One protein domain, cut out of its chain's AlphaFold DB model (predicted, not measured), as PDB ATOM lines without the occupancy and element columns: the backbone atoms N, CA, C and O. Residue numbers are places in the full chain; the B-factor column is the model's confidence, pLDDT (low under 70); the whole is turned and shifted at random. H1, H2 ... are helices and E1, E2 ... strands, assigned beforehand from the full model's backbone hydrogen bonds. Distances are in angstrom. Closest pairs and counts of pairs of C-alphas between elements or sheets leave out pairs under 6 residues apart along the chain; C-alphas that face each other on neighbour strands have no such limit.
ATOM      1  N   GLY A 501     447.411 363.037 294.742       88.06
ATOM      2  CA  GLY A 501     445.951 363.049 294.892       88.06
ATOM      3  C   GLY A 501     445.355 364.241 295.635       88.06
ATOM      4  O   GLY A 501     446.042 365.179 296.040       88.06
ATOM      5  N   PHE A 502     444.039 364.192 295.836       87.38
ATOM      6  CA  PHE A 502     443.290 365.153 296.632       87.38
ATOM      7  C   PHE A 502     442.151 364.490 297.417       87.38
ATOM      8  O   PHE A 502     441.384 363.690 296.891       87.38
ATOM      9  N   ARG A 503     441.984 364.882 298.689       89.81
ATOM     10  CA  ARG A 503     440.839 364.446 299.504       89.81
ATOM     11  C   ARG A 503     439.531 364.967 298.896       89.81
ATOM     12  O   ARG A 503     439.421 366.167 298.612       89.81
ATOM     13  N   LEU A 504     438.556 364.078 298.725       91.38
ATOM     14  CA  LEU A 504     437.196 364.393 298.279       91.38
ATOM     15  C   LEU A 504     436.346 364.930 299.446       91.38
ATOM     16  O   LEU A 504     436.633 364.659 300.612       91.38
ATOM     17  N   LEU A 505     435.301 365.702 299.141       91.44
ATOM     18  CA  LEU A 505     434.206 365.982 300.073       91.44
ATOM     19  C   LEU A 505     433.415 364.696 300.367       91.44
ATOM     20  O   LEU A 505     433.238 363.853 299.489       91.44
ATOM     21  N   SER A 506     432.881 364.570 301.585       91.50
ATOM     22  CA  SER A 506     431.907 363.517 301.891       91.50
ATOM     23  C   SER A 506     430.594 363.751 301.120       91.50
ATOM     24  O   SER A 506     430.246 364.911 300.876       91.50
ATOM     25  N   PRO A 507     429.823 362.700 300.769       90.44
ATOM     26  CA  PRO A 507     428.567 362.854 300.028       90.44
ATOM     27  C   PRO A 507     427.598 363.840 300.691       90.44
ATOM     28  O   PRO A 507     427.172 364.793 300.054       90.44
ATOM     29  N   SER A 508     427.381 363.726 302.006       89.88
ATOM     30  CA  SER A 508     426.549 364.669 302.774       89.88
ATOM     31  C   SER A 508     427.023 366.132 302.678       89.88
ATOM     32  O   SER A 508     426.195 367.042 302.627       89.88
ATOM     33  N   ALA A 509     428.335 366.385 302.586       90.31
ATOM     34  CA  ALA A 509     428.872 367.733 302.391       90.31
ATOM     35  C   ALA A 509     428.718 368.246 300.946       90.31
ATOM     36  O   ALA A 509     428.678 369.456 300.746       90.31
ATOM     37  N   ALA A 510     428.624 367.362 299.947       91.19
ATOM     38  CA  ALA A 510     428.293 367.734 298.570       91.19
ATOM     39  C   ALA A 510     426.780 367.976 298.399       91.19
ATOM     40  O   ALA A 510     426.390 368.998 297.844       91.19
ATOM     41  N   GLU A 511     425.938 367.099 298.957       88.44
ATOM     42  CA  GLU A 511     424.470 367.209 298.969       88.44
ATOM     43  C   GLU A 511     423.962 368.496 299.644       88.44
ATOM     44  O   GLU A 511     422.944 369.050 299.240       88.44
ATOM     45  N   THR A 512     424.670 368.991 300.666       89.00
ATOM     46  CA  THR A 512     424.317 370.222 301.402       89.00
ATOM     47  C   THR A 512     425.047 371.478 300.906       89.00
ATOM     48  O   THR A 512     424.896 372.558 301.486       89.00
ATOM     49  N   ALA A 513     425.850 371.374 299.841       90.50
ATOM     50  CA  ALA A 513     426.597 372.504 299.305       90.50
ATOM     51  C   ALA A 513     425.705 373.465 298.500       90.50
ATOM     52  O   ALA A 513     424.748 373.072 297.839       90.50
ATOM     53  N   VAL A 514     426.055 374.755 298.505       91.94
ATOM     54  CA  VAL A 514     425.358 375.748 297.676       91.94
ATOM     55  C   VAL A 514     425.783 375.576 296.220       91.94
ATOM     56  O   VAL A 514     426.958 375.760 295.897       91.94
ATOM     57  N   ILE A 515     424.831 375.268 295.346       94.75
ATOM     58  CA  ILE A 515     425.052 375.154 293.902       94.75
ATOM     59  C   ILE A 515     425.216 376.560 293.295       94.75
ATOM     60  O   ILE A 515     424.508 377.507 293.648       94.75
ATOM     61  N   VAL A 516     426.206 376.708 292.413       94.88
ATOM     62  CA  VAL A 516     426.561 377.958 291.714       94.88
ATOM     63  C   VAL A 516     426.232 377.871 290.232       94.88
ATOM     64  O   VAL A 516     425.717 378.833 289.669       94.88
ATOM     65  N   LYS A 517     426.532 376.726 289.614       95.00
ATOM     66  CA  LYS A 517     426.170 376.392 288.238       95.00
ATOM     67  C   LYS A 517     425.763 374.920 288.196       95.00
ATOM     68  O   LYS A 517     426.480 374.076 288.733       95.00
ATOM     69  N   GLU A 518     424.640 374.635 287.555       95.25
ATOM     70  CA  GLU A 518     424.180 373.273 287.276       95.25
ATOM     71  C   GLU A 518     424.870 372.738 286.011       95.25
ATOM     72  O   GLU A 518     425.250 373.511 285.127       95.25
ATOM     73  N   GLY A 519     425.094 371.427 285.961       93.69
ATOM     74  CA  GLY A 519     425.596 370.732 284.777       93.69
ATOM     75  C   GLY A 519     424.494 369.883 284.153       93.69
ATOM     76  O   GLY A 519     423.571 369.458 284.849       93.69
ATOM     77  N   ASP A 520     424.607 369.603 282.859       92.50
ATOM     78  CA  ASP A 520     423.628 368.786 282.143       92.50
ATOM     79  C   ASP A 520     423.486 367.396 282.788       92.50
ATOM     80  O   ASP A 520     424.448 366.827 283.324       92.50
ATOM     81  N   ALA A 521     422.286 366.820 282.701       87.56
ATOM     82  CA  ALA A 521     422.068 365.425 283.059       87.56
ATOM     83  C   ALA A 521     422.904 364.507 282.149       87.56
ATOM     84  O   ALA A 521     422.976 364.721 280.940       87.56
ATOM     85  N   LEU A 522     423.511 363.467 282.731       87.88
ATOM     86  CA  LEU A 522     424.267 362.465 281.974       87.88
ATOM     87  C   LEU A 522     423.343 361.760 280.970       87.88
ATOM     88  O   LEU A 522     422.307 361.224 281.375       87.88
ATOM     89  N   GLU A 523     423.727 361.700 279.694       90.94
ATOM     90  CA  GLU A 523     423.020 360.874 278.710       90.94
ATOM     91  C   GLU A 523     423.180 359.374 279.028       90.94
ATOM     92  O   GLU A 523     424.119 358.963 279.710       90.94
ATOM     93  N   GLU A 524     422.267 358.527 278.540       86.56
ATOM     94  CA  GLU A 524     422.278 357.082 278.835       86.56
ATOM     95  C   GLU A 524     423.586 356.382 278.444       86.56
ATOM     96  O   GLU A 524     424.057 355.506 279.166       86.56
ATOM     97  N   ASP A 525     424.206 356.779 277.337       84.88
ATOM     98  CA  ASP A 525     425.487 356.237 276.883       84.88
ATOM     99  C   ASP A 525     426.673 356.703 277.748       84.88
ATOM    100  O   ASP A 525     427.588 355.919 277.999       84.88
ATOM    101  N   VAL A 526     426.625 357.918 278.301       83.81
ATOM    102  CA  VAL A 526     427.599 358.416 279.289       83.81
ATOM    103  C   VAL A 526     427.406 357.742 280.653       83.81
ATOM    104  O   VAL A 526     428.388 357.352 281.287       83.81
ATOM    105  N   LYS A 527     426.159 357.509 281.098       83.19
ATOM    106  CA  LYS A 527     425.874 356.706 282.309       83.19
ATOM    107  C   LYS A 527     426.411 355.279 282.182       83.19
ATOM    108  O   LYS A 527     426.962 354.751 283.144       83.19
ATOM    109  N   ARG A 528     426.261 354.679 280.995       77.75
ATOM    110  CA  ARG A 528     426.749 353.331 280.645       77.75
ATOM    111  C   ARG A 528     428.253 353.291 280.341       77.75
ATOM    112  O   ARG A 528     428.780 352.214 280.111       77.75
ATOM    113  N   GLY A 529     428.951 354.431 280.340       72.69
ATOM    114  CA  GLY A 529     430.395 354.506 280.089       72.69
ATOM    115  C   GLY A 529     430.821 354.254 278.638       72.69
ATOM    116  O   GLY A 529     432.005 354.044 278.396       72.69
ATOM    117  N   ILE A 530     429.880 354.291 277.688       77.75
ATOM    118  CA  ILE A 530     430.115 354.144 276.240       77.75
ATOM    119  C   ILE A 530     430.738 355.432 275.673       77.75
ATOM    120  O   ILE A 530     431.610 355.381 274.810       77.75
ATOM    121  N   ARG A 531     430.327 356.599 276.192       81.44
ATOM    122  CA  ARG A 531     430.988 357.894 275.952       81.44
ATOM    123  C   ARG A 531     431.561 358.461 277.262       81.44
ATOM    124  O   ARG A 531     430.944 358.288 278.314       81.44
ATOM    125  N   PRO A 532     432.717 359.153 277.230       81.62
ATOM    126  CA  PRO A 532     433.280 359.808 278.410       81.62
ATOM    127  C   PRO A 532     432.437 361.016 278.841       81.62
ATOM    128  O   PRO A 532     431.731 361.629 278.035       81.62
ATOM    129  N   MET A 533     432.552 361.414 280.111       84.62
ATOM    130  CA  MET A 533     431.984 362.689 280.555       84.62
ATOM    131  C   MET A 533     432.693 363.875 279.877       84.62
ATOM    132  O   MET A 533     433.893 363.839 279.625       84.62
ATOM    133  N   SER A 534     431.960 364.965 279.635       88.62
ATOM    134  CA  SER A 534     432.515 366.231 279.142       88.62
ATOM    135  C   SER A 534     432.171 367.391 280.082       88.62
ATOM    136  O   SER A 534     431.360 367.245 281.000       88.62
ATOM    137  N   GLY A 535     432.774 368.562 279.852       87.00
ATOM    138  CA  GLY A 535     432.637 369.738 280.722       87.00
ATOM    139  C   GLY A 535     431.201 370.248 280.924       87.00
ATOM    140  O   GLY A 535     430.951 370.954 281.898       87.00
ATOM    141  N   LYS A 536     430.251 369.869 280.055       90.56
ATOM    142  CA  LYS A 536     428.829 370.231 280.193       90.56
ATOM    143  C   LYS A 536     428.160 369.559 281.405       90.56
ATOM    144  O   LYS A 536     427.321 370.173 282.052       90.56
ATOM    145  N   HIS A 537     428.613 368.361 281.791       93.12
ATOM    146  CA  HIS A 537     428.103 367.607 282.949       93.12
ATOM    147  C   HIS A 537     428.637 368.106 284.302       93.12
ATOM    148  O   HIS A 537     428.319 367.526 285.340       93.12
ATOM    149  N   VAL A 538     429.508 369.122 284.316       95.38
ATOM    150  CA  VAL A 538     430.198 369.564 285.533       95.38
ATOM    151  C   VAL A 538     429.354 370.587 286.284       95.38
ATOM    152  O   VAL A 538     429.280 371.763 285.917       95.38
ATOM    153  N   TRP A 539     428.774 370.133 287.390       96.38
ATOM    154  CA  TRP A 539     428.147 370.985 288.391       96.38
ATOM    155  C   TRP A 539     429.237 371.730 289.166       96.38
ATOM    156  O   TRP A 539     430.301 371.180 289.449       96.38
ATOM    157  N   TRP A 540     428.971 372.970 289.562       96.69
ATOM    158  CA  TRP A 540     429.872 373.750 290.409       96.69
ATOM    159  C   TRP A 540     429.182 374.122 291.709       96.69
ATOM    160  O   TRP A 540     428.200 374.866 291.716       96.69
ATOM    161  N   ILE A 541     429.731 373.631 292.818       95.38
ATOM    162  CA  ILE A 541     429.258 373.901 294.177       95.38
ATOM    163  C   ILE A 541     430.254 374.778 294.935       95.38
ATOM    164  O   ILE A 541     431.466 374.701 294.720       95.38
ATOM    165  N   VAL A 542     429.772 375.607 295.862       92.50
ATOM    166  CA  VAL A 542     430.651 376.303 296.810       92.50
ATOM    167  C   VAL A 542     431.196 375.291 297.808       92.50
ATOM    168  O   VAL A 542     430.432 374.598 298.473       92.50
ATOM    169  N   ASN A 543     432.517 375.257 297.972       91.06
ATOM    170  CA  ASN A 543     433.189 374.443 298.979       91.06
ATOM    171  C   ASN A 543     432.657 374.787 300.393       91.06
ATOM    172  O   ASN A 543     432.922 375.901 300.866       91.06
ATOM    173  N   PRO A 544     431.979 373.864 301.111       84.69
ATOM    174  CA  PRO A 544     431.412 374.143 302.438       84.69
ATOM    175  C   PRO A 544     432.469 374.540 303.481       84.69
ATOM    176  O   PRO A 544     432.199 375.282 304.428       84.69
ATOM    177  N   ASN A 545     433.715 374.100 303.278       81.25
ATOM    178  CA  ASN A 545     434.850 374.428 304.135       81.25
ATOM    179  C   ASN A 545     435.464 375.811 303.837       81.25
ATOM    180  O   ASN A 545     436.413 376.226 304.506       81.25
ATOM    181  N   SER A 546     434.934 376.562 302.865       81.44
ATOM    182  CA  SER A 546     435.435 377.894 302.523       81.44
ATOM    183  C   SER A 546     435.191 378.914 303.641       81.44
ATOM    184  O   SER A 546     434.056 379.201 304.032       81.44
ATOM    185  N   ARG A 547     436.269 379.564 304.100       69.75
ATOM    186  CA  ARG A 547     436.193 380.691 305.048       69.75
ATOM    187  C   ARG A 547     435.372 381.866 304.489       69.75
ATOM    188  O   ARG A 547     434.713 382.555 305.266       69.75
ATOM    189  N   ASN A 548     435.353 382.043 303.164       67.88
ATOM    190  CA  ASN A 548     434.642 383.130 302.483       67.88
ATOM    191  C   ASN A 548     433.120 382.906 302.504       67.88
ATOM    192  O   ASN A 548     432.369 383.839 302.785       67.88
ATOM    193  N   LEU A 549     432.657 381.661 302.322       68.88
ATOM    194  CA  LEU A 549     431.238 381.307 302.461       68.88
ATOM    195  C   LEU A 549     430.722 381.650 303.870       68.88
ATOM    196  O   LEU A 549     429.686 382.301 304.016       68.88
ATOM    197  N   ARG A 550     431.509 381.329 304.907       64.69
ATOM    198  CA  ARG A 550     431.192 381.681 306.302       64.69
ATOM    199  C   ARG A 550     431.168 383.190 306.564       64.69
ATOM    200  O   ARG A 550     430.636 383.583 307.597       64.69
ATOM    201  N   ALA A 551     431.768 384.026 305.714       63.56
ATOM    202  CA  ALA A 551     431.694 385.487 305.816       63.56
ATOM    203  C   ALA A 551     430.430 386.048 305.137       63.56
ATOM    204  O   ALA A 551     429.801 386.950 305.688       63.56
ATOM    205  N   ARG A 593     429.443 391.509 296.235       80.94
ATOM    206  CA  ARG A 593     428.608 390.490 295.591       80.94
ATOM    207  C   ARG A 593     429.102 390.153 294.183       80.94
ATOM    208  O   ARG A 593     428.425 389.396 293.495       80.94
ATOM    209  N   GLY A 594     430.250 390.691 293.768       84.88
ATOM    210  CA  GLY A 594     430.756 390.587 292.405       84.88
ATOM    211  C   GLY A 594     429.953 391.426 291.404       84.88
ATOM    212  O   GLY A 594     428.781 391.740 291.620       84.88
ATOM    213  N   SER A 595     430.591 391.771 290.290       86.56
ATOM    214  CA  SER A 595     429.933 392.325 289.102       86.56
ATOM    215  C   SER A 595     429.659 391.217 288.069       86.56
ATOM    216  O   SER A 595     430.254 390.140 288.191       86.56
ATOM    217  N   PRO A 596     428.804 391.441 287.052       86.94
ATOM    218  CA  PRO A 596     428.542 390.452 286.003       86.94
ATOM    219  C   PRO A 596     429.800 390.002 285.248       86.94
ATOM    220  O   PRO A 596     429.925 388.834 284.901       86.94
ATOM    221  N   GLU A 597     430.753 390.912 285.031       83.56
ATOM    222  CA  GLU A 597     431.938 390.670 284.200       83.56
ATOM    223  C   GLU A 597     433.041 389.940 284.982       83.56
ATOM    224  O   GLU A 597     433.740 389.089 284.440       83.56
ATOM    225  N   ARG A 598     433.218 390.272 286.270       82.31
ATOM    226  CA  ARG A 598     434.328 389.750 287.094       82.31
ATOM    227  C   ARG A 598     433.925 388.651 288.066       82.31
ATOM    228  O   ARG A 598     434.754 387.793 288.368       82.31
ATOM    229  N   GLY A 599     432.702 388.726 288.590       88.00
ATOM    230  CA  GLY A 599     432.189 387.903 289.681       88.00
ATOM    231  C   GLY A 599     433.020 387.946 290.973       88.00
ATOM    232  O   GLY A 599     434.091 388.544 291.072       88.00
ATOM    233  N   LEU A 600     432.511 387.278 292.002       89.19
ATOM    234  CA  LEU A 600     433.210 387.028 293.254       89.19
ATOM    235  C   LEU A 600     433.985 385.706 293.149       89.19
ATOM    236  O   LEU A 600     433.408 384.657 292.851       89.19
ATOM    237  N   ARG A 601     435.293 385.731 293.435       87.12
ATOM    238  CA  ARG A 601     436.118 384.512 293.495       87.12
ATOM    239  C   ARG A 601     435.867 383.759 294.810       87.12
ATOM    240  O   ARG A 601     436.435 384.090 295.852       87.12
ATOM    241  N   LEU A 602     435.031 382.724 294.762       88.69
ATOM    242  CA  LEU A 602     434.857 381.756 295.850       88.69
ATOM    243  C   LEU A 602     435.678 380.483 295.601       88.69
ATOM    244  O   LEU A 602     436.037 380.167 294.470       88.69
ATOM    245  N   SER A 603     435.955 379.723 296.666       91.06
ATOM    246  CA  SER A 603     436.445 378.348 296.511       91.06
ATOM    247  C   SER A 603     435.270 377.485 296.064       91.06
ATOM    248  O   SER A 603     434.363 377.226 296.855       91.06
ATOM    249  N   LEU A 604     435.286 377.081 294.796       93.75
ATOM    250  CA  LEU A 604     434.333 376.133 294.233       93.75
ATOM    251  C   LEU A 604     434.945 374.730 294.170       93.75
ATOM    252  O   LEU A 604     436.168 374.564 294.187       93.75
ATOM    253  N   VAL A 605     434.072 373.735 294.100       94.81
ATOM    254  CA  VAL A 605     434.377 372.325 293.855       94.81
ATOM    255  C   VAL A 605     433.550 371.885 292.647       94.81
ATOM    256  O   VAL A 605     432.385 372.264 292.526       94.81
ATOM    257  N   ALA A 606     434.171 371.122 291.748       96.06
ATOM    258  CA  ALA A 606     433.474 370.473 290.645       96.06
ATOM    259  C   ALA A 606     432.733 369.237 291.162       96.06
ATOM    260  O   ALA A 606     433.240 368.516 292.023       96.06
ATOM    261  N   ALA A 607     431.539 368.999 290.645       96.19
ATOM    262  CA  ALA A 607     430.626 367.966 291.100       96.19
ATOM    263  C   ALA A 607     429.866 367.339 289.922       96.19
ATOM    264  O   ALA A 607     429.884 367.855 288.803       96.19
ATOM    265  N   TYR A 608     429.203 366.218 290.182       94.56
ATOM    266  CA  TYR A 608     428.332 365.528 289.232       94.56
ATOM    267  C   TYR A 608     427.229 364.762 289.970       94.56
ATOM    268  O   TYR A 608     427.356 364.483 291.166       94.56
ATOM    269  N   ILE A 609     426.160 364.406 289.260       92.38
ATOM    270  CA  ILE A 609     425.146 363.472 289.760       92.38
ATOM    271  C   ILE A 609     425.649 362.039 289.524       92.38
ATOM    272  O   ILE A 609     425.817 361.624 288.379       92.38
ATOM    273  N   ASP A 610     425.890 361.280 290.597       89.38
ATOM    274  CA  ASP A 610     426.221 359.849 290.526       89.38
ATOM    275  C   ASP A 610     424.992 359.068 290.035       89.38
ATOM    276  O   ASP A 610     423.995 359.015 290.764       89.38
ATOM    277  N   PRO A 611     425.028 358.442 288.841       85.00
ATOM    278  CA  PRO A 611     423.849 357.818 288.244       85.00
ATOM    279  C   PRO A 611     423.340 356.599 289.024       85.00
ATOM    280  O   PRO A 611     422.203 356.192 288.814       85.00
ATOM    281  N   ARG A 612     424.141 356.030 289.940       85.25
ATOM    282  CA  ARG A 612     423.730 354.895 290.789       85.25
ATOM    283  C   ARG A 612     422.908 355.321 292.000       85.25
ATOM    284  O   ARG A 612     422.053 354.570 292.449       85.25
ATOM    285  N   THR A 613     423.187 356.502 292.556       89.56
ATOM    286  CA  THR A 613     422.502 357.011 293.759       89.56
ATOM    287  C   THR A 613     421.600 358.211 293.477       89.56
ATOM    288  O   THR A 613     420.924 358.679 294.386       89.56
ATOM    289  N   ASN A 614     421.620 358.738 292.248       89.00
ATOM    290  CA  ASN A 614     420.986 359.992 291.830       89.00
ATOM    291  C   ASN A 614     421.299 361.173 292.774       89.00
ATOM    292  O   ASN A 614     420.440 361.993 293.091       89.00
ATOM    293  N   LYS A 615     422.545 361.230 293.272       91.81
ATOM    294  CA  LYS A 615     423.003 362.213 294.267       91.81
ATOM    295  C   LYS A 615     424.207 363.001 293.779       91.81
ATOM    296  O   LYS A 615     425.073 362.456 293.098       91.81
ATOM    297  N   LEU A 616     424.293 364.258 294.206       93.12
ATOM    298  CA  LEU A 616     425.418 365.143 293.924       93.12
ATOM    299  C   LEU A 616     426.663 364.720 294.725       93.12
ATOM    300  O   LEU A 616     426.622 364.636 295.952       93.12
ATOM    301  N   ARG A 617     427.780 364.471 294.035       94.12
ATOM    302  CA  ARG A 617     429.092 364.146 294.624       94.12
ATOM    303  C   ARG A 617     430.175 365.065 294.064       94.12
ATOM    304  O   ARG A 617     430.037 365.557 292.947       94.12
ATOM    305  N   GLU A 618     431.274 365.258 294.798       95.19
ATOM    306  CA  GLU A 618     432.484 365.853 294.207       95.19
ATOM    307  C   GLU A 618     432.984 364.986 293.038       95.19
ATOM    308  O   GLU A 618     432.934 363.757 293.093       95.19
ATOM    309  N   LEU A 619     433.447 365.645 291.978       94.44
ATOM    310  CA  LEU A 619     433.978 365.026 290.772       94.44
ATOM    311  C   LEU A 619     435.326 364.341 291.090       94.44
ATOM    312  O   LEU A 619     436.288 365.038 291.428       94.44
ATOM    313  N   PRO A 620     435.426 363.000 291.010       93.38
ATOM    314  CA  PRO A 620     436.646 362.282 291.364       93.38
ATOM    315  C   PRO A 620     437.749 362.493 290.321       93.38
ATOM    316  O   PRO A 620     437.497 362.929 289.194       93.38
ATOM    317  N   LEU A 621     438.984 362.143 290.685       91.12
ATOM    318  CA  LEU A 621     440.163 362.244 289.824       91.12
ATOM    319  C   LEU A 621     439.964 361.523 288.479       91.12
ATOM    320  O   LEU A 621     440.279 362.085 287.435       91.12
ATOM    321  N   THR A 622     439.370 360.328 288.496       89.44
ATOM    322  CA  THR A 622     439.030 359.545 287.296       89.44
ATOM    323  C   THR A 622     438.166 360.333 286.306       89.44
ATOM    324  O   THR A 622     438.521 360.441 285.135       89.44
ATOM    325  N   ARG A 623     437.081 360.966 286.773       89.94
ATOM    326  CA  ARG A 623     436.218 361.802 285.919       89.94
ATOM    327  C   ARG A 623     436.883 363.123 285.521       89.94
ATOM    328  O   ARG A 623     436.639 363.609 284.423       89.94
ATOM    329  N   CYS A 624     437.760 363.689 286.355       91.56
ATOM    330  CA  CYS A 624     438.584 364.834 285.946       91.56
ATOM    331  C   CYS A 624     439.494 364.480 284.753       91.56
ATOM    332  O   CYS A 624     439.604 365.263 283.809       91.56
ATOM    333  N   ILE A 625     440.100 363.291 284.773       86.44
ATOM    334  CA  ILE A 625     440.947 362.784 283.687       86.44
ATOM    335  C   ILE A 625     440.132 362.555 282.407       86.44
ATOM    336  O   ILE A 625     440.581 362.968 281.341       86.44
ATOM    337  N   GLU A 626     438.921 361.995 282.491       85.19
ATOM    338  CA  GLU A 626     438.025 361.848 281.326       85.19
ATOM    339  C   GLU A 626     437.684 363.190 280.654       85.19
ATOM    340  O   GLU A 626     437.654 363.277 279.427       85.19
ATOM    341  N   ILE A 627     437.434 364.236 281.450       87.44
ATOM    342  CA  ILE A 627     436.946 365.535 280.958       87.44
ATOM    343  C   ILE A 627     438.080 366.416 280.415       87.44
ATOM    344  O   ILE A 627     437.915 367.064 279.376       87.44
ATOM    345  N   TRP A 628     439.215 366.479 281.121       88.56
ATOM    346  CA  TRP A 628     440.317 367.395 280.796       88.56
ATOM    347  C   TRP A 628     441.524 366.699 280.141       88.56
ATOM    348  O   TRP A 628     442.163 367.299 279.273       88.56
ATOM    349  N   GLY A 629     441.794 365.433 280.463       81.31
ATOM    350  CA  GLY A 629     442.955 364.677 279.980       81.31
ATOM    351  C   GLY A 629     444.203 364.815 280.862       81.31
ATOM    352  O   GLY A 629     444.276 365.680 281.740       81.31
ATOM    353  N   HIS A 630     445.174 363.927 280.637       72.31
ATOM    354  CA  HIS A 630     446.460 363.890 281.341       72.31
ATOM    355  C   HIS A 630     447.372 365.083 280.982       72.31
ATOM    356  O   HIS A 630     447.159 365.787 279.995       72.31
ATOM    357  N   SER A 631     448.423 365.292 281.785       66.06
ATOM    358  CA  SER A 631     449.574 366.115 281.381       66.06
ATOM    359  C   SER A 631     450.281 365.408 280.215       66.06
ATOM    360  O   SER A 631     450.707 364.269 280.425       66.06
ATOM    361  N   PRO A 632     450.417 366.024 279.021       64.62
ATOM    362  CA  PRO A 632     450.994 365.344 277.863       64.62
ATOM    363  C   PRO A 632     452.440 364.918 278.141       64.62
ATOM    364  O   PRO A 632     453.291 365.756 278.452       64.62
ATOM    365  N   PHE A 633     452.728 363.618 278.037       60.72
ATOM    366  CA  PHE A 633     454.035 363.080 278.429       60.72
ATOM    367  C   PHE A 633     455.188 363.638 277.578       60.72
ATOM    368  O   PHE A 633     456.234 363.987 278.128       60.72
ATOM    369  N   GLY A 634     454.968 363.787 276.266       59.69
ATOM    370  CA  GLY A 634     455.948 364.321 275.314       59.69
ATOM    371  C   GLY A 634     456.083 365.849 275.274       59.69
ATOM    372  O   GLY A 634     457.049 366.335 274.701       59.69
ATOM    373  N   ALA A 635     455.167 366.616 275.883       66.31
ATOM    374  CA  ALA A 635     455.290 368.078 275.908       66.31
ATOM    375  C   ALA A 635     456.530 368.510 276.701       66.31
ATOM    376  O   ALA A 635     456.844 367.915 277.740       66.31
ATOM    377  N   SER A 636     457.194 369.573 276.256       69.25
ATOM    378  CA  SER A 636     458.330 370.197 276.934       69.25
ATOM    379  C   SER A 636     457.947 370.829 278.281       69.25
ATOM    380  O   SER A 636     456.779 370.951 278.658       69.25
ATOM    381  N   GLU A 637     458.963 371.228 279.049       73.25
ATOM    382  CA  GLU A 637     458.805 371.990 280.297       73.25
ATOM    383  C   GLU A 637     458.117 373.349 280.040       73.25
ATOM    384  O   GLU A 637     457.243 373.748 280.807       73.25
ATOM    385  N   LEU A 638     458.434 374.000 278.909       74.81
ATOM    386  CA  LEU A 638     457.872 375.290 278.502       74.81
ATOM    387  C   LEU A 638     456.404 375.182 278.060       74.81
ATOM    388  O   LEU A 638     455.573 375.961 278.523       74.81
ATOM    389  N   GLU A 639     456.063 374.209 277.208       76.56
ATOM    390  CA  GLU A 639     454.673 373.970 276.783       76.56
ATOM    391  C   GLU A 639     453.769 373.634 277.973       76.56
ATOM    392  O   GLU A 639     452.652 374.146 278.070       76.56
ATOM    393  N   PHE A 640     454.249 372.794 278.900       81.31
ATOM    394  CA  PHE A 640     453.466 372.409 280.067       81.31
ATOM    395  C   PHE A 640     453.181 373.601 280.987       81.31
ATOM    396  O   PHE A 640     452.013 373.844 281.296       81.31
ATOM    397  N   GLU A 641     454.199 374.365 281.402       83.06
ATOM    398  CA  GLU A 641     453.953 375.517 282.278       83.06
ATOM    399  C   GLU A 641     453.162 376.618 281.561       83.06
ATOM    400  O   GLU A 641     452.263 377.191 282.166       83.06
ATOM    401  N   SER A 642     453.376 376.858 280.261       81.81
ATOM    402  CA  SER A 642     452.608 377.882 279.538       81.81
ATOM    403  C   SER A 642     451.127 377.506 279.352       81.81
ATOM    404  O   SER A 642     450.249 378.357 279.514       81.81
ATOM    405  N   MET A 643     450.810 376.222 279.132       83.88
ATOM    406  CA  MET A 643     449.427 375.719 279.176       83.88
ATOM    407  C   MET A 643     448.806 375.883 280.576       83.88
ATOM    408  O   MET A 643     447.642 376.274 280.698       83.88
ATOM    409  N   MET A 644     449.566 375.603 281.639       87.19
ATOM    410  CA  MET A 644     449.100 375.757 283.021       87.19
ATOM    411  C   MET A 644     448.860 377.232 283.388       87.19
ATOM    412  O   MET A 644     447.817 377.549 283.964       87.19
ATOM    413  N   ASP A 645     449.761 378.132 282.995       86.94
ATOM    414  CA  ASP A 645     449.639 379.581 283.182       86.94
ATOM    415  C   ASP A 645     448.458 380.162 282.398       86.94
ATOM    416  O   ASP A 645     447.728 381.000 282.930       86.94
ATOM    417  N   ALA A 646     448.200 379.696 281.170       86.81
ATOM    418  CA  ALA A 646     447.015 380.088 280.408       86.81
ATOM    419  C   ALA A 646     445.717 379.708 281.149       86.81
ATOM    420  O   ALA A 646     444.834 380.550 281.332       86.81
ATOM    421  N   ILE A 647     445.629 378.483 281.679       89.00
ATOM    422  CA  ILE A 647     444.478 378.042 282.485       89.00
ATOM    423  C   ILE A 647     444.363 378.850 283.790       89.00
ATOM    424  O   ILE A 647     443.257 379.211 284.201       89.00
ATOM    425  N   GLU A 648     445.470 379.170 284.465       89.81
ATOM    426  CA  GLU A 648     445.437 379.962 285.703       89.81
ATOM    427  C   GLU A 648     445.122 381.450 285.453       89.81
ATOM    428  O   GLU A 648     444.420 382.072 286.257       89.81
ATOM    429  N   ARG A 649     445.496 381.987 284.287       88.50
ATOM    430  CA  ARG A 649     445.103 383.306 283.769       88.50
ATOM    431  C   ARG A 649     443.597 383.387 283.482       88.50
ATOM    432  O   ARG A 649     442.941 384.323 283.952       88.50
ATOM    433  N   VAL A 650     443.025 382.373 282.828       88.62
ATOM    434  CA  VAL A 650     441.569 382.226 282.633       88.62
ATOM    435  C   VAL A 650     440.853 382.071 283.982       88.62
ATOM    436  O   VAL A 650     439.895 382.789 284.277       88.62
ATOM    437  N   ASN A 651     441.372 381.240 284.892       90.56
ATOM    438  CA  ASN A 651     440.855 381.104 286.263       90.56
ATOM    439  C   ASN A 651     441.010 382.381 287.114       90.56
ATOM    440  O   ASN A 651     440.335 382.535 288.141       90.56
ATOM    441  N   ALA A 652     441.846 383.334 286.700       87.19
ATOM    442  CA  ALA A 652     441.909 384.676 287.263       87.19
ATOM    443  C   ALA A 652     440.889 385.649 286.626       87.19
ATOM    444  O   ALA A 652     440.531 386.642 287.262       87.19
ATOM    445  N   GLY A 653     440.309 385.341 285.465       84.69
ATOM    446  CA  GLY A 653     439.410 386.256 284.747       84.69
ATOM    447  C   GLY A 653     440.161 387.373 284.026       84.69
ATOM    448  O   GLY A 653     439.653 388.483 283.896       84.69
ATOM    449  N   HIS A 654     441.390 387.087 283.603       85.50
ATOM    450  CA  HIS A 654     442.000 387.775 282.474       85.50
ATOM    451  C   HIS A 654     441.575 387.039 281.192       85.50
ATOM    452  O   HIS A 654     441.265 385.846 281.280       85.50
ATOM    453  N   PRO A 655     441.562 387.697 280.017       77.88
ATOM    454  CA  PRO A 655     441.407 386.973 278.760       77.88
ATOM    455  C   PRO A 655     442.523 385.921 278.629       77.88
ATOM    456  O   PRO A 655     443.620 386.145 279.179       77.88
ATOM    457  N   PRO A 656     442.277 384.804 277.918       69.00
ATOM    458  CA  PRO A 656     443.344 383.878 277.556       69.00
ATOM    459  C   PRO A 656     444.496 384.649 276.897       69.00
ATOM    460  O   PRO A 656     444.303 385.715 276.305       69.00
ATOM    461  N   ALA A 657     445.721 384.158 277.067       65.56
ATOM    462  CA  ALA A 657     446.808 384.624 276.215       65.56
ATOM    463  C   ALA A 657     446.544 384.132 274.782       65.56
ATOM    464  O   ALA A 657     445.865 383.118 274.602       65.56
ATOM    465  N   GLU A 658     447.106 384.806 273.777       58.41
ATOM    466  CA  GLU A 658     447.288 384.140 272.486       58.41
ATOM    467  C   GLU A 658     448.081 382.848 272.733       58.41
ATOM    468  O   GLU A 658     449.026 382.865 273.536       58.41
ATOM    469  N   PRO A 659     447.667 381.711 272.149       50.69
ATOM    470  CA  PRO A 659     448.301 380.439 272.441       50.69
ATOM    471  C   PRO A 659     449.779 380.495 272.026       50.69
ATOM    472  O   PRO A 659     450.074 380.851 270.880       50.69
ATOM    473  N   LEU A 691     448.296 367.659 266.467       39.59
ATOM    474  CA  LEU A 691     446.902 367.209 266.431       39.59
ATOM    475  C   LEU A 691     446.418 366.679 267.789       39.59
ATOM    476  O   LEU A 691     445.257 366.897 268.142       39.59
ATOM    477  N   ALA A 692     447.272 366.013 268.571       39.72
ATOM    478  CA  ALA A 692     446.936 365.561 269.921       39.72
ATOM    479  C   ALA A 692     446.771 366.741 270.894       39.72
ATOM    480  O   ALA A 692     445.789 366.778 271.643       39.72
ATOM    481  N   ALA A 693     447.663 367.737 270.832       43.97
ATOM    482  CA  ALA A 693     447.563 368.974 271.607       43.97
ATOM    483  C   ALA A 693     446.205 369.662 271.383       43.97
ATOM    484  O   ALA A 693     445.416 369.822 272.318       43.97
ATOM    485  N   LYS A 694     445.846 369.930 270.120       44.91
ATOM    486  CA  LYS A 694     444.579 370.583 269.733       44.91
ATOM    487  C   LYS A 694     443.306 369.788 270.110       44.91
ATOM    488  O   LYS A 694     442.199 370.301 269.954       44.91
ATOM    489  N   ARG A 695     443.422 368.556 270.634       51.03
ATOM    490  CA  ARG A 695     442.295 367.666 270.983       51.03
ATOM    491  C   ARG A 695     442.018 367.495 272.487       51.03
ATOM    492  O   ARG A 695     440.924 367.022 272.818       51.03
ATOM    493  N   THR A 696     442.902 367.879 273.415       67.50
ATOM    494  CA  THR A 696     442.653 367.651 274.865       67.50
ATOM    495  C   THR A 696     441.661 368.650 275.484       67.50
ATOM    496  O   THR A 696     441.388 369.723 274.941       67.50
ATOM    497  N   GLY A 697     441.085 368.301 276.640       74.88
ATOM    498  CA  GLY A 697     440.215 369.210 277.389       74.88
ATOM    499  C   GLY A 697     440.977 370.311 278.139       74.88
ATOM    500  O   GLY A 697     440.399 371.365 278.393       74.88
ATOM    501  N   LEU A 698     442.268 370.111 278.437       81.00
ATOM    502  CA  LEU A 698     443.148 371.146 278.992       81.00
ATOM    503  C   LEU A 698     443.389 372.278 277.987       81.00
ATOM    504  O   LEU A 698     443.182 373.432 278.348       81.00
ATOM    505  N   TYR A 699     443.713 371.974 276.726       78.50
ATOM    506  CA  TYR A 699     443.891 373.009 275.695       78.50
ATOM    507  C   TYR A 699     442.597 373.803 275.446       78.50
ATOM    508  O   TYR A 699     442.625 375.033 275.410       78.50
ATOM    509  N   ARG A 700     441.436 373.129 275.394       82.88
ATOM    510  CA  ARG A 700     440.134 373.825 275.331       82.88
ATOM    511  C   ARG A 700     439.877 374.719 276.547       82.88
ATOM    512  O   ARG A 700     439.278 375.774 276.390       82.88
ATOM    513  N   ALA A 701     440.322 374.329 277.741       86.25
ATOM    514  CA  ALA A 701     440.182 375.141 278.950       86.25
ATOM    515  C   ALA A 701     441.211 376.285 279.055       86.25
ATOM    516  O   ALA A 701     440.933 377.279 279.723       86.25
ATOM    517  N   ALA A 702     442.368 376.164 278.395       84.44
ATOM    518  CA  ALA A 702     443.385 377.211 278.286       84.44
ATOM    519  C   ALA A 702     442.958 378.346 277.338       84.44
ATOM    520  O   ALA A 702     443.242 379.509 277.609       84.44
ATOM    521  N   ALA A 703     442.250 378.003 276.255       81.81
ATOM    522  CA  ALA A 703     441.729 378.948 275.264       81.81
ATOM    523  C   ALA A 703     440.316 379.488 275.580       81.81
ATOM    524  O   ALA A 703     439.834 380.382 274.887       81.81
ATOM    525  N   ALA A 704     439.627 378.952 276.593       82.56
ATOM    526  CA  ALA A 704     438.271 379.368 276.945       82.56
ATOM    527  C   ALA A 704     438.232 380.715 277.686       82.56
ATOM    528  O   ALA A 704     439.080 381.009 278.528       82.56
ATOM    529  N   GLU A 705     437.176 381.497 277.465       83.38
ATOM    530  CA  GLU A 705     436.870 382.637 278.328       83.38
ATOM    531  C   GLU A 705     436.321 382.197 279.694       83.38
ATOM    532  O   GLU A 705     435.730 381.124 279.865       83.38
ATOM    533  N   ARG A 706     436.483 383.061 280.702       86.75
ATOM    534  CA  ARG A 706     435.962 382.795 282.042       86.75
ATOM    535  C   ARG A 706     434.456 383.038 282.114       86.75
ATOM    536  O   ARG A 706     433.991 384.154 281.912       86.75
ATOM    537  N   THR A 707     433.708 382.035 282.567       90.62
ATOM    538  CA  THR A 707     432.274 382.187 282.855       90.62
ATOM    539  C   THR A 707     432.007 382.759 284.256       90.62
ATOM    540  O   THR A 707     432.587 382.328 285.256       90.62
ATOM    541  N   THR A 708     431.079 383.714 284.341       93.31
ATOM    542  CA  THR A 708     430.534 384.254 285.598       93.31
ATOM    543  C   THR A 708     429.034 383.966 285.648       93.31
ATOM    544  O   THR A 708     428.338 384.134 284.651       93.31
ATOM    545  N   VAL A 709     428.527 383.509 286.796       94.31
ATOM    546  CA  VAL A 709     427.130 383.061 286.964       94.31
ATOM    547  C   VAL A 709     426.502 383.734 288.182       94.31
ATOM    548  O   VAL A 709     427.123 383.818 289.242       94.31
ATOM    549  N   TYR A 710     425.261 384.214 288.064       94.31
ATOM    550  CA  TYR A 710     424.527 384.773 289.201       94.31
ATOM    551  C   TYR A 710     423.952 383.665 290.096       94.31
ATOM    552  O   TYR A 710     422.977 383.002 289.750       94.31
ATOM    553  N   CYS A 711     424.529 383.480 291.284       92.19
ATOM    554  CA  CYS A 711     424.048 382.514 292.267       92.19
ATOM    555  C   CYS A 711     422.920 383.134 293.107       92.19
ATOM    556  O   CYS A 711     423.169 383.893 294.052       92.19
ATOM    557  N   ALA A 712     421.668 382.780 292.802       88.62
ATOM    558  CA  ALA A 712     420.486 383.288 293.505       88.62
ATOM    559  C   ALA A 712     420.504 382.998 295.023       88.62
ATOM    560  O   ALA A 712     420.110 383.851 295.819       88.62
ATOM    561  N   ALA A 713     421.035 381.841 295.439       87.19
ATOM    562  CA  ALA A 713     421.136 381.442 296.847       87.19
ATOM    563  C   ALA A 713     422.072 382.346 297.680       87.19
ATOM    564  O   ALA A 713     421.832 382.552 298.873       87.19
ATOM    565  N   LEU A 714     423.110 382.915 297.053       86.56
ATOM    566  CA  LEU A 714     424.015 383.902 297.663       86.56
ATOM    567  C   LEU A 714     423.646 385.356 297.316       86.56
ATOM    568  O   LEU A 714     424.150 386.279 297.955       86.56
ATOM    569  N   LYS A 715     422.761 385.561 296.330       88.19
ATOM    570  CA  LYS A 715     422.414 386.859 295.728       88.19
ATOM    571  C   LYS A 715     423.666 387.635 295.280       88.19
ATOM    572  O   LYS A 715     423.847 388.800 295.654       88.19
ATOM    573  N   ALA A 716     424.540 386.946 294.543       89.75
ATOM    574  CA  ALA A 716     425.862 387.406 294.119       89.75
ATOM    575  C   ALA A 716     426.275 386.780 292.773       89.75
ATOM    576  O   ALA A 716     425.964 385.618 292.510       89.75
ATOM    577  N   TYR A 717     427.016 387.526 291.951       93.00
ATOM    578  CA  TYR A 717     427.717 386.999 290.780       93.00
ATOM    579  C   TYR A 717     428.963 386.246 291.241       93.00
ATOM    580  O   TYR A 717     429.792 386.803 291.957       93.00
ATOM    581  N   ILE A 718     429.111 384.983 290.849       93.88
ATOM    582  CA  ILE A 718     430.213 384.104 291.247       93.88
ATOM    583  C   ILE A 718     431.019 383.717 290.007       93.88
ATOM    584  O   ILE A 718     430.462 383.305 288.990       93.88
ATOM    585  N   ALA A 719     432.339 383.854 290.097       93.50
ATOM    586  CA  ALA A 719     433.244 383.673 288.969       93.50
ATOM    587  C   ALA A 719     433.730 382.214 288.889       93.50
ATOM    588  O   ALA A 719     434.573 381.787 289.687       93.50
ATOM    589  N   VAL A 720     433.219 381.437 287.935       94.19
ATOM    590  CA  VAL A 720     433.488 379.993 287.804       94.19
ATOM    591  C   VAL A 720     434.881 379.770 287.175       94.19
ATOM    592  O   VAL A 720     435.301 380.580 286.344       94.19
ATOM    593  N   PRO A 721     435.667 378.762 287.605       93.00
ATOM    594  CA  PRO A 721     436.931 378.392 286.964       93.00
ATOM    595  C   PRO A 721     436.720 377.395 285.808       93.00
ATOM    596  O   PRO A 721     435.775 376.611 285.824       93.00
ATOM    597  N   ALA A 722     437.627 377.384 284.829       90.75
ATOM    598  CA  ALA A 722     437.597 376.461 283.689       90.75
ATOM    599  C   ALA A 722     438.082 375.038 284.046       90.75
ATOM    600  O   ALA A 722     437.639 374.058 283.446       90.75
ATOM    601  N   VAL A 723     438.973 374.917 285.043       92.19
ATOM    602  CA  VAL A 723     439.533 373.639 285.530       92.19
ATOM    603  C   VAL A 723     439.595 373.642 287.069       92.19
ATOM    604  O   VAL A 723     439.948 374.673 287.651       92.19
ATOM    605  N   PRO A 724     439.291 372.529 287.771       92.56
ATOM    606  CA  PRO A 724     439.317 372.482 289.234       92.56
ATOM    607  C   PRO A 724     440.722 372.734 289.828       92.56
ATOM    608  O   PRO A 724     441.656 371.993 289.518       92.56
ATOM    609  N   PRO A 725     440.895 373.663 290.793       90.25
ATOM    610  CA  PRO A 725     442.193 373.913 291.445       90.25
ATOM    611  C   PRO A 725     442.743 372.764 292.315       90.25
ATOM    612  O   PRO A 725     443.844 372.858 292.864       90.25
ATOM    613  N   LYS A 726     441.983 371.676 292.510       90.75
ATOM    614  CA  LYS A 726     442.520 370.400 293.019       90.75
ATOM    615  C   LYS A 726     443.233 369.623 291.903       90.75
ATOM    616  O   LYS A 726     444.354 369.171 292.110       90.75
ATOM    617  N   TYR A 727     442.625 369.557 290.719       91.94
ATOM    618  CA  TYR A 727     443.144 368.842 289.554       91.94
ATOM    619  C   TYR A 727     444.409 369.494 288.971       91.94
ATOM    620  O   TYR A 727     445.379 368.801 288.695       91.94
ATOM    621  N   LEU A 728     444.470 370.831 288.906       90.75
ATOM    622  CA  LEU A 728     445.682 371.549 288.468       90.75
ATOM    623  C   LEU A 728     446.905 371.281 289.366       90.75
ATOM    624  O   LEU A 728     448.031 371.201 288.880       90.75
ATOM    625  N   ARG A 729     446.696 371.088 290.676       90.19
ATOM    626  CA  ARG A 729     447.776 370.696 291.600       90.19
ATOM    627  C   ARG A 729     448.187 369.236 291.417       90.19
ATOM    628  O   ARG A 729     449.381 368.963 291.413       90.19
ATOM    629  N   TRP A 730     447.221 368.340 291.197       91.44
ATOM    630  CA  TRP A 730     447.495 366.947 290.835       91.44
ATOM    631  C   TRP A 730     448.332 366.849 289.549       91.44
ATOM    632  O   TRP A 730     449.333 366.141 289.539       91.44
ATOM    633  N   LEU A 731     448.001 367.624 288.507       88.75
ATOM    634  CA  LEU A 731     448.759 367.661 287.250       88.75
ATOM    635  C   LEU A 731     450.222 368.080 287.456       88.75
ATOM    636  O   LEU A 731     451.110 367.380 286.974       88.75
ATOM    637  N   ARG A 732     450.491 369.166 288.200       87.25
ATOM    638  CA  ARG A 732     451.875 369.595 288.502       87.25
ATOM    639  C   ARG A 732     452.640 368.549 289.323       87.25
ATOM    640  O   ARG A 732     453.800 368.273 289.034       87.25
ATOM    641  N   GLN A 733     451.992 367.922 290.305       86.50
ATOM    642  CA  GLN A 733     452.614 366.876 291.126       86.50
ATOM    643  C   GLN A 733     452.896 365.585 290.329       86.50
ATOM    644  O   GLN A 733     453.993 365.042 290.444       86.50
ATOM    645  N   ARG A 734     451.977 365.130 289.458       85.88
ATOM    646  CA  ARG A 734     452.232 364.010 288.527       85.88
ATOM    647  C   ARG A 734     453.353 364.369 287.555       85.88
ATOM    648  O   ARG A 734     454.241 363.553 287.339       85.88
ATOM    649  N   ARG A 735     453.359 365.592 287.009       83.50
ATOM    650  CA  ARG A 735     454.409 366.055 286.090       83.50
ATOM    651  C   ARG A 735     455.797 365.967 286.733       83.50
ATOM    652  O   ARG A 735     456.705 365.446 286.088       83.50
ATOM    653  N   ALA A 736     455.937 366.385 287.993       78.38
ATOM    654  CA  ALA A 736     457.179 366.244 288.753       78.38
ATOM    655  C   ALA A 736     457.613 364.772 288.903       78.38
ATOM    656  O   ALA A 736     458.747 364.447 288.561       78.38
ATOM    657  N   ALA A 737     456.709 363.869 289.305       77.69
ATOM    658  CA  ALA A 737     457.002 362.430 289.390       77.69
ATOM    659  C   ALA A 737     457.423 361.828 288.030       77.69
ATOM    660  O   ALA A 737     458.381 361.065 287.947       77.69
ATOM    661  N   THR A 738     456.786 362.244 286.928       79.62
ATOM    662  CA  THR A 738     457.167 361.814 285.567       79.62
ATOM    663  C   THR A 738     458.484 362.409 285.047       79.62
ATOM    664  O   THR A 738     458.843 362.150 283.897       79.62
ATOM    665  N   LYS A 739     459.210 363.229 285.826       75.94
ATOM    666  CA  LYS A 739     460.541 363.730 285.435       75.94
ATOM    667  C   LYS A 739     461.604 362.642 285.605       75.94
ATOM    668  O   LYS A 739     462.287 362.344 284.634       75.94
ATOM    669  N   GLU A 740     461.644 361.991 286.769       78.50
ATOM    670  CA  GLU A 740     462.510 360.830 287.045       78.50
ATOM    671  C   GLU A 740     462.301 359.723 285.998       78.50
ATOM    672  O   GLU A 740     463.245 359.315 285.328       78.50
ATOM    673  N   ILE A 741     461.039 359.326 285.788       81.62
ATOM    674  CA  ILE A 741     460.642 358.298 284.811       81.62
ATOM    675  C   ILE A 741     461.195 358.595 283.409       81.62
ATOM    676  O   ILE A 741     461.808 357.724 282.800       81.62
ATOM    677  N   ARG A 742     461.017 359.821 282.893       79.19
ATOM    678  CA  ARG A 742     461.498 360.188 281.549       79.19
ATOM    679  C   ARG A 742     463.019 360.118 281.451       79.19
ATOM    680  O   ARG A 742     463.518 359.627 280.447       79.19
ATOM    681  N   ASN A 743     463.734 360.571 282.480       80.50
ATOM    682  CA  ASN A 743     465.193 360.518 282.496       80.50
ATOM    683  C   ASN A 743     465.679 359.056 282.473       80.50
ATOM    684  O   ASN A 743     466.517 358.708 281.649       80.50
ATOM    685  N   MET A 744     465.100 358.170 283.295       81.00
ATOM    686  CA  MET A 744     465.453 356.740 283.286       81.00
ATOM    687  C   MET A 744     465.118 356.054 281.951       81.00
ATOM    688  O   MET A 744     465.933 355.292 281.436       81.00
TER     689      MET A 744
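AT A GLANCE: This is residues 501 to 551, 593 to 659 and 691 to 744 of the 1119 residues of the protein "Hypothetical protein" of Ditylum brightwellii (UniProt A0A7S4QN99). A twisted sheet of four strands, E1 to E4, makes one end of the domain, with the short helix H1 on it and the strand hairpin E5 and E6 beside its E1 edge. The two long helices, H4 and H6, run side by side in opposite ways at the other end, slightly spaced, with the short helix H5 packed across H4 at its residues 643 to 650 and the short helix H3 meeting H5 near Trp 628 and Gly 697. The printed part has 172 residues, with six named helices and six named strands in the order H1 E1 H2 E2 E3 E4 H3 H4 H5 E5 E6 H6. Both sheets are antiparallel, the larger in the order E1 E2 E3 E4; the class is mixed, helices and strands, though under half of the residues, 83, are in named elements. The whole is compact, with a radius of gyration of the C-alphas of 16.6 A and spans of 50 by 38 by 27 A.

HOW THE PARTS SIT: H1, residues 507 to 511, is on the sheet of E1, residues 515 to 517, E2, residues 539 to 542, E3, residues 604 to 610, and E4, residues 615 to 618. Its height over the sheet is 5.8 A and it lies over none of the strands; its closest C-alpha pair to E4 is Ala 510 and Arg 617, 5.4 A. H2, residues 524 to 527, is not on the sheet. From edge to edge the strands' lines turn by 103 degrees. E1 and E2 have N 516 and O 540 within hydrogen-bond range, 2.8 A. The pairing of E3 is staggered: with E2 over residues 604 to 607, as in N 605 and O 541, 2.8 A, and with E4 over 607 to 610, as in N 610 and O 615, 2.9 A. E3 and E4 form a hairpin. H3, residues 621 to 628, touches H5, residues 697 to 702, at a steep tilt of 64 degrees; the C-alphas of Trp 628 and Gly 697 are closest, 3.9 A. H4, residues 637 to 652, touches H5 with residues 643 to 650 alone; the closest C-alphas are those of Ile 647 and Ala 702, 4.4 A. E5, residues 708 to 711, and E6, residues 716 to 719, form a hairpin with N 718 and O 709 at 2.8 A, within hydrogen-bond range; the closest C-alphas of E1 and E5, Val 516 and Cys 711, are 5.2 A apart. H6, residues 727 to 744, is close to H4 but not clearly touching, at a shallow tilt of 3 degrees, opposite ways; the closest C-alphas are those of Met 644 and Leu 728, 7.7 A. In H1, H3, H4 and H5 every O i to N i+4 pair is within hydrogen-bond range, in H6 12 of 14; H2 is too short for such a pair.

IN THESE COORDINATES: H1 begins at C-alpha 507, (428.567, 362.854, 300.028). E3 measures 18.6 A from first to last C-alpha and H4 22.2 A. H6, 26.1 A, has a kink of 29 degrees near residue 737 and ends at C-alpha 744, (465.453, 356.740, 283.286).

THE WHOLE: The two C-alphas farthest apart, Lys 715 and Met 744, are 54.0 A apart. Residues 552 to 592 and 660 to 690 are not printed; the C-alpha gaps across these cuts are 11.8 A and 14.6 A. Of the links printed whole, H2 to E2 is long. The pLDDT is under 70 at residues 547 to 551, 631 to 636, 656 to 659 and 691 to 696.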